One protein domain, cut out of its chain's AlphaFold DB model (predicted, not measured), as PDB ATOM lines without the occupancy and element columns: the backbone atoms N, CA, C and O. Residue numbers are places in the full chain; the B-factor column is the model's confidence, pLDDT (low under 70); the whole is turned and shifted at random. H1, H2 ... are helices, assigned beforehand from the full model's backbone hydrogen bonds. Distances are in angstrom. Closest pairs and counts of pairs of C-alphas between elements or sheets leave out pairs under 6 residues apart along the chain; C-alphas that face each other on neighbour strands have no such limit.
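AT A GLANCE: This is residues 16 to 89 of the 398 residues of the protein "RVP domain-containing protein" of Taenia asiatica (UniProt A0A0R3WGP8). Four helices, H1, H3, H4 and H5, make a loose ring, their lines roughly aligned, and H2 packs on H3 at a steep tilt. H3 and H4 form a hairpin, while H5 closes the ring only loosely. The 74 printed residues hold five named helices, H1 to H5, and no named strand: all helix, compact, radius of gyration of the C-alphas 11.6 A, spans 29 by 27 by 19 A.

IN THESE COORDINATES: H1, residues 16 to 23, begins at C-alpha 16 (-50.456, -19.248, 26.702). H2 is residues 26 to 34 and H3 43 to 53. H4, 57 to 70, is 20.1 A long; H5, 76 to 89, is 19.8 A and ends at C-alpha 89 (-41.045, -37.774, 19.354).

HOW THE PARTS SIT: H3, the hub, only just touches H1, with 3 pairs of C-alphas within 8 A, the closest Val 17 and Ile 43. It touches H2 at 66 degrees, closest C-alphas Ala 32 and Leu 50, 6.6 A. H3 and H4 run opposite ways at 14 degrees, closest C-alphas Ser 51 and Arg 60, 5.6 A. H5 is close to but not clearly touching H1, C-alphas Ala 23 and Ala 83 being closest at 7.3 A, and H4, His 70 and Leu 79 at 6.9 A. In H1 to H5 every O i to N i+4 pair is within hydrogen-bond range.

THE WHOLE: The C-alphas of Gly 36 and Glu 89 are farthest apart, 30.3 A. The printed part has no cut and no long link. Fifteen residues, among them 55 to 63, have pLDDT under 70.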
ATOM      1  N   ARG A  16     -50.760 -18.207  27.692       65.88
ATOM      2  CA  ARG A  16     -50.456 -19.248  26.702       65.88
ATOM      3  C   ARG A  16     -49.665 -18.724  25.512       65.88
ATOM      4  O   ARG A  16     -48.801 -19.446  25.028       65.88
ATOM      5  N   VAL A  17     -49.907 -17.493  25.062       72.56
ATOM      6  CA  VAL A  17     -49.279 -16.961  23.839       72.56
ATOM      7  C   VAL A  17     -47.772 -16.736  24.003       72.56
ATOM      8  O   VAL A  17     -47.018 -17.263  23.184       72.56
ATOM      9  N   PRO A  18     -47.278 -16.106  25.090       74.69
ATOM     10  CA  PRO A  18     -45.838 -16.015  25.341       74.69
ATOM     11  C   PRO A  18     -45.146 -17.384  25.365       74.69
ATOM     12  O   PRO A  18     -44.055 -17.549  24.828       74.69
ATOM     13  N   LEU A  19     -45.794 -18.398  25.945       72.50
ATOM     14  CA  LEU A  19     -45.219 -19.737  26.093       72.50
ATOM     15  C   LEU A  19     -45.265 -20.551  24.794       72.50
ATOM     16  O   LEU A  19     -44.325 -21.292  24.509       72.50
ATOM     17  N   LEU A  20     -46.304 -20.365  23.975       73.69
ATOM     18  CA  LEU A  20     -46.371 -20.891  22.611       73.69
ATOM     19  C   LEU A  20     -45.247 -20.320  21.749       73.69
ATOM     20  O   LEU A  20     -44.553 -21.075  21.075       73.69
ATOM     21  N   LEU A  21     -45.020 -19.008  21.831       75.56
ATOM     22  CA  LEU A  21     -43.942 -18.340  21.110       75.56
ATOM     23  C   LEU A  21     -42.555 -18.836  21.550       75.56
ATOM     24  O   LEU A  21     -41.690 -19.052  20.703       75.56
ATOM     25  N   HIS A  22     -42.354 -19.107  22.844       76.62
ATOM     26  CA  HIS A  22     -41.108 -19.688  23.364       76.62
ATOM     27  C   HIS A  22     -40.847 -21.136  22.922       76.62
ATOM     28  O   HIS A  22     -39.698 -21.581  22.938       76.62
ATOM     29  N   ALA A  23     -41.885 -21.879  22.534       76.19
ATOM     30  CA  ALA A  23     -41.751 -23.247  22.040       76.19
ATOM     31  C   ALA A  23     -41.402 -23.321  20.540       76.19
ATOM     32  O   ALA A  23     -41.034 -24.395  20.058       76.19
ATOM     33  N   LEU A  24     -41.497 -22.206  19.802       79.56
ATOM     34  CA  LEU A  24     -41.208 -22.162  18.370       79.56
ATOM     35  C   LEU A  24     -39.699 -22.227  18.083       79.56
ATOM     36  O   LEU A  24     -38.888 -21.673  18.832       79.56
ATOM     37  N   PRO A  25     -39.290 -22.839  16.956       81.38
ATOM     38  CA  PRO A  25     -37.957 -22.636  16.404       81.38
ATOM     39  C   PRO A  25     -37.662 -21.141  16.224       81.38
ATOM     40  O   PRO A  25     -38.550 -20.365  15.870       81.38
ATOM     41  N   HIS A  26     -36.404 -20.743  16.430       77.69
ATOM     42  CA  HIS A  26     -36.003 -19.331  16.460       77.69
ATOM     43  C   HIS A  26     -36.434 -18.546  15.205       77.69
ATOM     44  O   HIS A  26     -36.877 -17.405  15.310       77.69
ATOM     45  N   GLU A  27     -36.378 -19.166  14.024       75.75
ATOM     46  CA  GLU A  27     -36.786 -18.526  12.766       75.75
ATOM     47  C   GLU A  27     -38.303 -18.300  12.660       75.75
ATOM     48  O   GLU A  27     -38.742 -17.249  12.187       75.75
ATOM     49  N   LEU A  28     -39.106 -19.246  13.154       80.88
ATOM     50  CA  LEU A  28     -40.567 -19.132  13.217       80.88
ATOM     51  C   LEU A  28     -40.993 -18.079  14.241       80.88
ATOM     52  O   LEU A  28     -41.888 -17.288  13.960       80.88
ATOM     53  N   PHE A  29     -40.309 -18.016  15.383       86.50
ATOM     54  CA  PHE A  29     -40.526 -16.981  16.392       86.50
ATOM     55  C   PHE A  29     -40.282 -15.573  15.825       86.50
ATOM     56  O   PHE A  29     -41.153 -14.711  15.916       86.50
ATOM     57  N   LEU A  30     -39.139 -15.345  15.167       81.38
ATOM     58  CA  LEU A  30     -38.833 -14.046  14.555       81.38
ATOM     59  C   LEU A  30     -39.807 -13.680  13.429       81.38
ATOM     60  O   LEU A  30     -40.147 -12.509  13.262       81.38
ATOM     61  N   SER A  31     -40.256 -14.669  12.658       84.44
ATOM     62  CA  SER A  31     -41.237 -14.455  11.593       84.44
ATOM     63  C   SER A  31     -42.619 -14.111  12.155       84.44
ATOM     64  O   SER A  31     -43.276 -13.220  11.626       84.44
ATOM     65  N   ALA A  32     -43.027 -14.741  13.262       86.75
ATOM     66  CA  ALA A  32     -44.273 -14.429  13.958       86.75
ATOM     67  C   ALA A  32     -44.262 -13.002  14.528       86.75
ATOM     68  O   ALA A  32     -45.215 -12.257  14.315       86.75
ATOM     69  N   LEU A  33     -43.156 -12.580  15.155       87.88
ATOM     70  CA  LEU A  33     -42.999 -11.200  15.634       87.88
ATOM     71  C   LEU A  33     -43.089 -10.178  14.489       87.88
ATOM     72  O   LEU A  33     -43.772  -9.166  14.615       87.88
ATOM     73  N   LYS A  34     -42.438 -10.446  13.347       86.56
ATOM     74  CA  LYS A  34     -42.516  -9.581  12.153       86.56
ATOM     75  C   LYS A  34     -43.922  -9.501  11.562       86.56
ATOM     76  O   LYS A  34     -44.273  -8.479  10.987       86.56
ATOM     77  N   ALA A  35     -44.704 -10.566  11.705       88.12
ATOM     78  CA  ALA A  35     -46.097 -10.622  11.283       88.12
ATOM     79  C   ALA A  35     -47.067  -9.997  12.307       88.12
ATOM     80  O   ALA A  35     -48.275 -10.124  12.148       88.12
ATOM     81  N   GLY A  36     -46.556  -9.324  13.345       91.81
ATOM     82  CA  GLY A  36     -47.372  -8.609  14.327       91.81
ATOM     83  C   GLY A  36     -47.906  -9.480  15.465       91.81
ATOM     84  O   GLY A  36     -48.758  -9.025  16.226       91.81
ATOM     85  N   VAL A  37     -47.417 -10.716  15.619       90.06
ATOM     86  CA  VAL A  37     -47.774 -11.551  16.771       90.06
ATOM     87  C   VAL A  37     -47.052 -11.026  18.009       90.06
ATOM     88  O   VAL A  37     -45.826 -10.970  18.053       90.06
ATOM     89  N   THR A  38     -47.819 -10.659  19.027       89.88
ATOM     90  CA  THR A  38     -47.331 -10.153  20.317       89.88
ATOM     91  C   THR A  38     -47.789 -11.070  21.450       89.88
ATOM     92  O   THR A  38     -48.573 -11.993  21.230       89.88
ATOM     93  N   SER A  39     -47.324 -10.829  22.681       84.44
ATOM     94  CA  SER A  39     -47.793 -11.563  23.869       84.44
ATOM     95  C   SER A  39     -49.299 -11.453  24.103       84.44
ATOM     96  O   SER A  39     -49.866 -12.327  24.753       84.44
ATOM     97  N   ASP A  40     -49.913 -10.394  23.576       84.00
ATOM     98  CA  ASP A  40     -51.309 -10.033  23.819       84.00
ATOM     99  C   ASP A  40     -52.215 -10.408  22.637       84.00
ATOM    100  O   ASP A  40     -53.427 -10.203  22.686       84.00
ATOM    101  N   SER A  41     -51.632 -10.950  21.564       87.31
ATOM    102  CA  SER A  41     -52.368 -11.411  20.393       87.31
ATOM    103  C   SER A  41     -53.315 -12.556  20.753       87.31
ATOM    104  O   SER A  41     -52.946 -13.462  21.491       87.31
ATOM    105  N   ASP A  42     -54.526 -12.555  20.194       89.38
ATOM    106  CA  ASP A  42     -55.476 -13.656  20.381       89.38
ATOM    107  C   ASP A  42     -54.897 -14.982  19.852       89.38
ATOM    108  O   ASP A  42     -54.190 -15.016  18.838       89.38
ATOM    109  N   ILE A  43     -55.197 -16.094  20.529       82.81
ATOM    110  CA  ILE A  43     -54.676 -17.417  20.166       82.81
ATOM    111  C   ILE A  43     -55.065 -17.835  18.741       82.81
ATOM    112  O   ILE A  43     -54.262 -18.471  18.059       82.81
ATOM    113  N   ASN A  44     -56.248 -17.448  18.258       84.69
ATOM    114  CA  ASN A  44     -56.701 -17.750  16.902       84.69
ATOM    115  C   ASN A  44     -55.878 -16.974  15.872       84.69
ATOM    116  O   ASN A  44     -55.414 -17.566  14.899       84.69
ATOM    117  N   TYR A  45     -55.606 -15.693  16.140       87.38
ATOM    118  CA  TYR A  45     -54.731 -14.869  15.303       87.38
ATOM    119  C   TYR A  45     -53.306 -15.440  15.254       87.38
ATOM    120  O   TYR A  45     -52.727 -15.600  14.181       87.38
ATOM    121  N   CYS A  46     -52.764 -15.858  16.404       87.25
ATOM    122  CA  CYS A  46     -51.465 -16.531  16.462       87.25
ATOM    123  C   CYS A  46     -51.454 -17.820  15.621       87.25
ATOM    124  O   CYS A  46     -50.516 -18.053  14.862       87.25
ATOM    125  N   CYS A  47     -52.489 -18.658  15.734       82.56
ATOM    126  CA  CYS A  47     -52.597 -19.907  14.976       82.56
ATOM    127  C   CYS A  47     -52.707 -19.670  13.466       82.56
ATOM    128  O   CYS A  47     -52.138 -20.437  12.684       82.56
ATOM    129  N   GLU A  48     -53.421 -18.625  13.051       86.44
ATOM    130  CA  GLU A  48     -53.562 -18.240  11.650       86.44
ATOM    131  C   GLU A  48     -52.215 -17.805  11.063       86.44
ATOM    132  O   GLU A  48     -51.762 -18.381  10.071       86.44
ATOM    133  N   ILE A  49     -51.519 -16.883  11.734       86.44
ATOM    134  CA  ILE A  49     -50.201 -16.401  11.310       86.44
ATOM    135  C   ILE A  49     -49.171 -17.537  11.303       86.44
ATOM    136  O   ILE A  49     -48.455 -17.719  10.319       86.44
ATOM    137  N   LEU A  50     -49.119 -18.372  12.344       84.25
ATOM    138  CA  LEU A  50     -48.200 -19.515  12.387       84.25
ATOM    139  C   LEU A  50     -48.511 -20.558  11.305       84.25
ATOM    140  O   LEU A  50     -47.590 -21.145  10.736       84.25
ATOM    141  N   SER A  51     -49.788 -20.755  10.961       77.94
ATOM    142  CA  SER A  51     -50.188 -21.626   9.847       77.94
ATOM    143  C   SER A  51     -49.745 -21.077   8.492       77.94
ATOM    144  O   SER A  51     -49.434 -21.860   7.597       77.94
ATOM    145  N   GLN A  52     -49.710 -19.754   8.326       80.25
ATOM    146  CA  GLN A  52     -49.202 -19.111   7.112       80.25
ATOM    147  C   GLN A  52     -47.666 -19.177   7.042       80.25
ATOM    148  O   GLN A  52     -47.118 -19.449   5.971       80.25
ATOM    149  N   LEU A  53     -46.981 -19.012   8.180       80.00
ATOM    150  CA  LEU A  53     -45.516 -18.985   8.283       80.00
ATOM    151  C   LEU A  53     -44.839 -20.358   8.240       80.00
ATOM    152  O   LEU A  53     -43.681 -20.438   7.832       80.00
ATOM    153  N   ALA A  54     -45.513 -21.435   8.653       72.06
ATOM    154  CA  ALA A  54     -44.948 -22.780   8.563       72.06
ATOM    155  C   ALA A  54     -44.631 -23.123   7.096       72.06
ATOM    156  O   ALA A  54     -45.499 -23.033   6.222       72.06
ATOM    157  N   ILE A  55     -43.366 -23.467   6.844       62.91
ATOM    158  CA  ILE A  55     -42.761 -23.513   5.505       62.91
ATOM    159  C   ILE A  55     -43.140 -24.803   4.770       62.91
ATOM    160  O   ILE A  55     -43.281 -24.794   3.549       62.91
ATOM    161  N   ASP A  56     -43.384 -25.890   5.509       62.00
ATOM    162  CA  ASP A  56     -43.745 -27.188   4.945       62.00
ATOM    163  C   ASP A  56     -45.174 -27.612   5.313       62.00
ATOM    164  O   ASP A  56     -45.631 -27.462   6.451       62.00
ATOM    165  N   GLN A  57     -45.883 -28.225   4.359       56.62
ATOM    166  CA  GLN A  57     -47.263 -28.700   4.549       56.62
ATOM    167  C   GLN A  57     -47.381 -29.688   5.725       56.62
ATOM    168  O   GLN A  57     -48.411 -29.753   6.395       56.62
ATOM    169  N   ARG A  58     -46.304 -30.433   6.009       67.00
ATOM    170  CA  ARG A  58     -46.214 -31.354   7.148       67.00
ATOM    171  C   ARG A  58     -46.182 -30.619   8.488       67.00
ATOM    172  O   ARG A  58     -46.863 -31.040   9.418       67.00
ATOM    173  N   GLU A  59     -45.430 -29.526   8.584       65.69
ATOM    174  CA  GLU A  59     -45.350 -28.713   9.802       65.69
ATOM    175  C   GLU A  59     -46.665 -27.976  10.060       65.69
ATOM    176  O   GLU A  59     -47.121 -27.926  11.200       65.69
ATOM    177  N   ARG A  60     -47.341 -27.515   8.997       65.12
ATOM    178  CA  ARG A  60     -48.700 -26.951   9.080       65.12
ATOM    179  C   ARG A  60     -49.707 -27.947   9.649       65.12
ATOM    180  O   ARG A  60     -50.475 -27.589  10.539       65.12
ATOM    181  N   SER A  61     -49.706 -29.191   9.163       68.06
ATOM    182  CA  SER A  61     -50.608 -30.234   9.666       68.06
ATOM    183  C   SER A  61     -50.314 -30.597  11.121       68.06
ATOM    184  O   SER A  61     -51.248 -30.702  11.909       68.06
ATOM    185  N   LEU A  62     -49.036 -30.720  11.499       68.56
ATOM    186  CA  LEU A  62     -48.637 -31.017  12.879       68.56
ATOM    187  C   LEU A  62     -48.972 -29.875  13.840       68.56
ATOM    188  O   LEU A  62     -49.461 -30.135  14.936       68.56
ATOM    189  N   ALA A  63     -48.754 -28.623  13.433       65.19
ATOM    190  CA  ALA A  63     -49.140 -27.462  14.222       65.19
ATOM    191  C   ALA A  63     -50.661 -27.437  14.420       65.19
ATOM    192  O   ALA A  63     -51.123 -27.409  15.558       65.19
ATOM    193  N   ARG A  64     -51.446 -27.543  13.337       71.31
ATOM    194  CA  ARG A  64     -52.916 -27.593  13.417       71.31
ATOM    195  C   ARG A  64     -53.399 -28.721  14.318       71.31
ATOM    196  O   ARG A  64     -54.257 -28.488  15.157       71.31
ATOM    197  N   GLU A  65     -52.839 -29.917  14.180       75.81
ATOM    198  CA  GLU A  65     -53.216 -31.065  14.999       75.81
ATOM    199  C   GLU A  65     -52.845 -30.873  16.476       75.81
ATOM    200  O   GLU A  65     -53.661 -31.157  17.354       75.81
ATOM    201  N   PHE A  66     -51.658 -30.332  16.764       78.44
ATOM    202  CA  PHE A  66     -51.236 -29.993  18.122       78.44
ATOM    203  C   PHE A  66     -52.190 -28.980  18.768       78.44
ATOM    204  O   PHE A  66     -52.688 -29.217  19.871       78.44
ATOM    205  N   PHE A  67     -52.509 -27.892  18.059       75.38
ATOM    206  CA  PHE A  67     -53.452 -26.884  18.535       75.38
ATOM    207  C   PHE A  67     -54.851 -27.466  18.722       75.38
ATOM    208  O   PHE A  67     -55.478 -27.218  19.747       75.38
ATOM    209  N   HIS A  68     -55.323 -28.304  17.797       77.62
ATOM    210  CA  HIS A  68     -56.667 -28.865  17.870       77.62
ATOM    211  C   HIS A  68     -56.826 -29.875  19.016       77.62
ATOM    212  O   HIS A  68     -57.844 -29.851  19.712       77.62
ATOM    213  N   ARG A  69     -55.815 -30.724  19.264       76.88
ATOM    214  CA  ARG A  69     -55.816 -31.684  20.383       76.88
ATOM    215  C   ARG A  69     -55.756 -30.998  21.747       76.88
ATOM    216  O   ARG A  69     -56.332 -31.512  22.702       76.88
ATOM    217  N   HIS A  70     -55.077 -29.856  21.844       75.56
ATOM    218  CA  HIS A  70     -54.812 -29.188  23.121       75.56
ATOM    219  C   HIS A  70     -55.606 -27.893  23.346       75.56
ATOM    220  O   HIS A  70     -55.473 -27.280  24.402       75.56
ATOM    221  N   GLN A  71     -56.506 -27.518  22.429       72.25
ATOM    222  CA  GLN A  71     -57.369 -26.332  22.552       72.25
ATOM    223  C   GLN A  71     -58.233 -26.346  23.824       72.25
ATOM    224  O   GLN A  71     -58.514 -25.300  24.403       72.25
ATOM    225  N   LYS A  72     -58.646 -27.538  24.277       77.56
ATOM    226  CA  LYS A  72     -59.494 -27.725  25.467       77.56
ATOM    227  C   LYS A  72     -58.698 -27.882  26.766       77.56
ATOM    228  O   LYS A  72     -59.289 -27.939  27.843       77.56
ATOM    229  N   THR A  73     -57.371 -27.986  26.693       74.81
ATOM    230  CA  THR A  73     -56.535 -28.183  27.876       74.81
ATOM    231  C   THR A  73     -56.258 -26.830  28.527       74.81
ATOM    232  O   THR A  73     -55.497 -26.021  28.006       74.81
ATOM    233  N   ASN A  74     -56.871 -26.582  29.688       73.94
ATOM    234  CA  ASN A  74     -56.605 -25.377  30.486       73.94
ATOM    235  C   ASN A  74     -55.381 -25.509  31.406       73.94
ATOM    236  O   ASN A  74     -54.958 -24.527  32.013       73.94
ATOM    237  N   ASP A  75     -54.809 -26.711  31.503       79.38
ATOM    238  CA  ASP A  75     -53.635 -26.998  32.320       79.38
ATOM    239  C   ASP A  75     -52.342 -26.705  31.547       79.38
ATOM    240  O   ASP A  75     -51.946 -27.421  30.620       79.38
ATOM    241  N   LEU A  76     -51.672 -25.636  31.970       66.88
ATOM    242  CA  LEU A  76     -50.433 -25.157  31.377       66.88
ATOM    243  C   LEU A  76     -49.303 -26.194  31.431       66.88
ATOM    244  O   LEU A  76     -48.552 -26.339  30.464       66.88
ATOM    245  N   ASN A  77     -49.189 -26.938  32.533       72.81
ATOM    246  CA  ASN A  77     -48.126 -27.929  32.690       72.81
ATOM    247  C   ASN A  77     -48.304 -29.085  31.704       72.81
ATOM    248  O   ASN A  77     -47.321 -29.620  31.190       72.81
ATOM    249  N   GLN A  78     -49.549 -29.435  31.379       76.75
ATOM    250  CA  GLN A  78     -49.833 -30.443  30.364       76.75
ATOM    251  C   GLN A  78     -49.513 -29.963  28.954       76.75
ATOM    252  O   GLN A  78     -48.965 -30.741  28.175       76.75
ATOM    253  N   LEU A  79     -49.776 -28.693  28.635       75.38
ATOM    254  CA  LEU A  79     -49.465 -28.131  27.321       75.38
ATOM    255  C   LEU A  79     -47.950 -28.074  27.073       75.38
ATOM    256  O   LEU A  79     -47.473 -28.504  26.023       75.38
ATOM    257  N   VAL A  80     -47.177 -27.631  28.072       72.06
ATOM    258  CA  VAL A  80     -45.705 -27.610  28.014       72.06
ATOM    259  C   VAL A  80     -45.143 -29.029  27.910       72.06
ATOM    260  O   VAL A  80     -44.263 -29.293  27.086       72.06
ATOM    261  N   LYS A  81     -45.677 -29.973  28.693       78.06
ATOM    262  CA  LYS A  81     -45.269 -31.384  28.642       78.06
ATOM    263  C   LYS A  81     -45.594 -32.018  27.287       78.06
ATOM    264  O   LYS A  81     -44.765 -32.757  26.761       78.06
ATOM    265  N   ALA A  82     -46.741 -31.694  26.691       73.06
ATOM    266  CA  ALA A  82     -47.131 -32.156  25.362       73.06
ATOM    267  C   ALA A  82     -46.246 -31.560  24.258       73.06
ATOM    268  O   ALA A  82     -45.747 -32.309  23.422       73.06
ATOM    269  N   ALA A  83     -45.980 -30.250  24.282       69.19
ATOM    270  CA  ALA A  83     -45.090 -29.593  23.319       69.19
ATOM    271  C   ALA A  83     -43.669 -30.176  23.377       69.19
ATOM    272  O   ALA A  83     -43.059 -30.488  22.353       69.19
ATOM    273  N   THR A  84     -43.161 -30.389  24.593       69.56
ATOM    274  CA  THR A  84     -41.839 -30.987  24.817       69.56
ATOM    275  C   THR A  84     -41.800 -32.441  24.345       69.56
ATOM    276  O   THR A  84     -40.827 -32.854  23.719       69.56
ATOM    277  N   LYS A  85     -42.878 -33.201  24.573       77.88
ATOM    278  CA  LYS A  85     -43.022 -34.579  24.094       77.88
ATOM    279  C   LYS A  85     -43.060 -34.654  22.563       77.88
ATOM    280  O   LYS A  85     -42.309 -35.436  21.999       77.88
ATOM    281  N   VAL A  86     -43.828 -33.798  21.882       71.38
ATOM    282  CA  VAL A  86     -43.855 -33.727  20.403       71.38
ATOM    283  C   VAL A  86     -42.468 -33.412  19.839       71.38
ATOM    284  O   VAL A  86     -42.051 -34.008  18.848       71.38
ATOM    285  N   ARG A  87     -41.710 -32.532  20.504       64.56
ATOM    286  CA  ARG A  87     -40.323 -32.218  20.134       64.56
ATOM    287  C   ARG A  87     -39.367 -33.404  20.310       64.56
ATOM    288  O   ARG A  87     -38.405 -33.504  19.557       64.56
ATOM    289  N   GLN A  88     -39.613 -34.276  21.288       70.56
ATOM    290  CA  GLN A  88     -38.819 -35.486  21.541       70.56
ATOM    291  C   GLN A  88     -39.230 -36.670  20.650       70.56
ATOM    292  O   GLN A  88     -38.394 -37.512  20.340       70.56
ATOM    293  N   GLU A  89     -40.497 -36.732  20.235       57.44
ATOM    294  CA  GLU A  89     -41.045 -37.774  19.354       57.44
ATOM    295  C   GLU A  89     -40.851 -37.472  17.862       57.44
ATOM    296  O   GLU A  89     -40.965 -38.372  17.028       57.44
TER     297      GLU A  89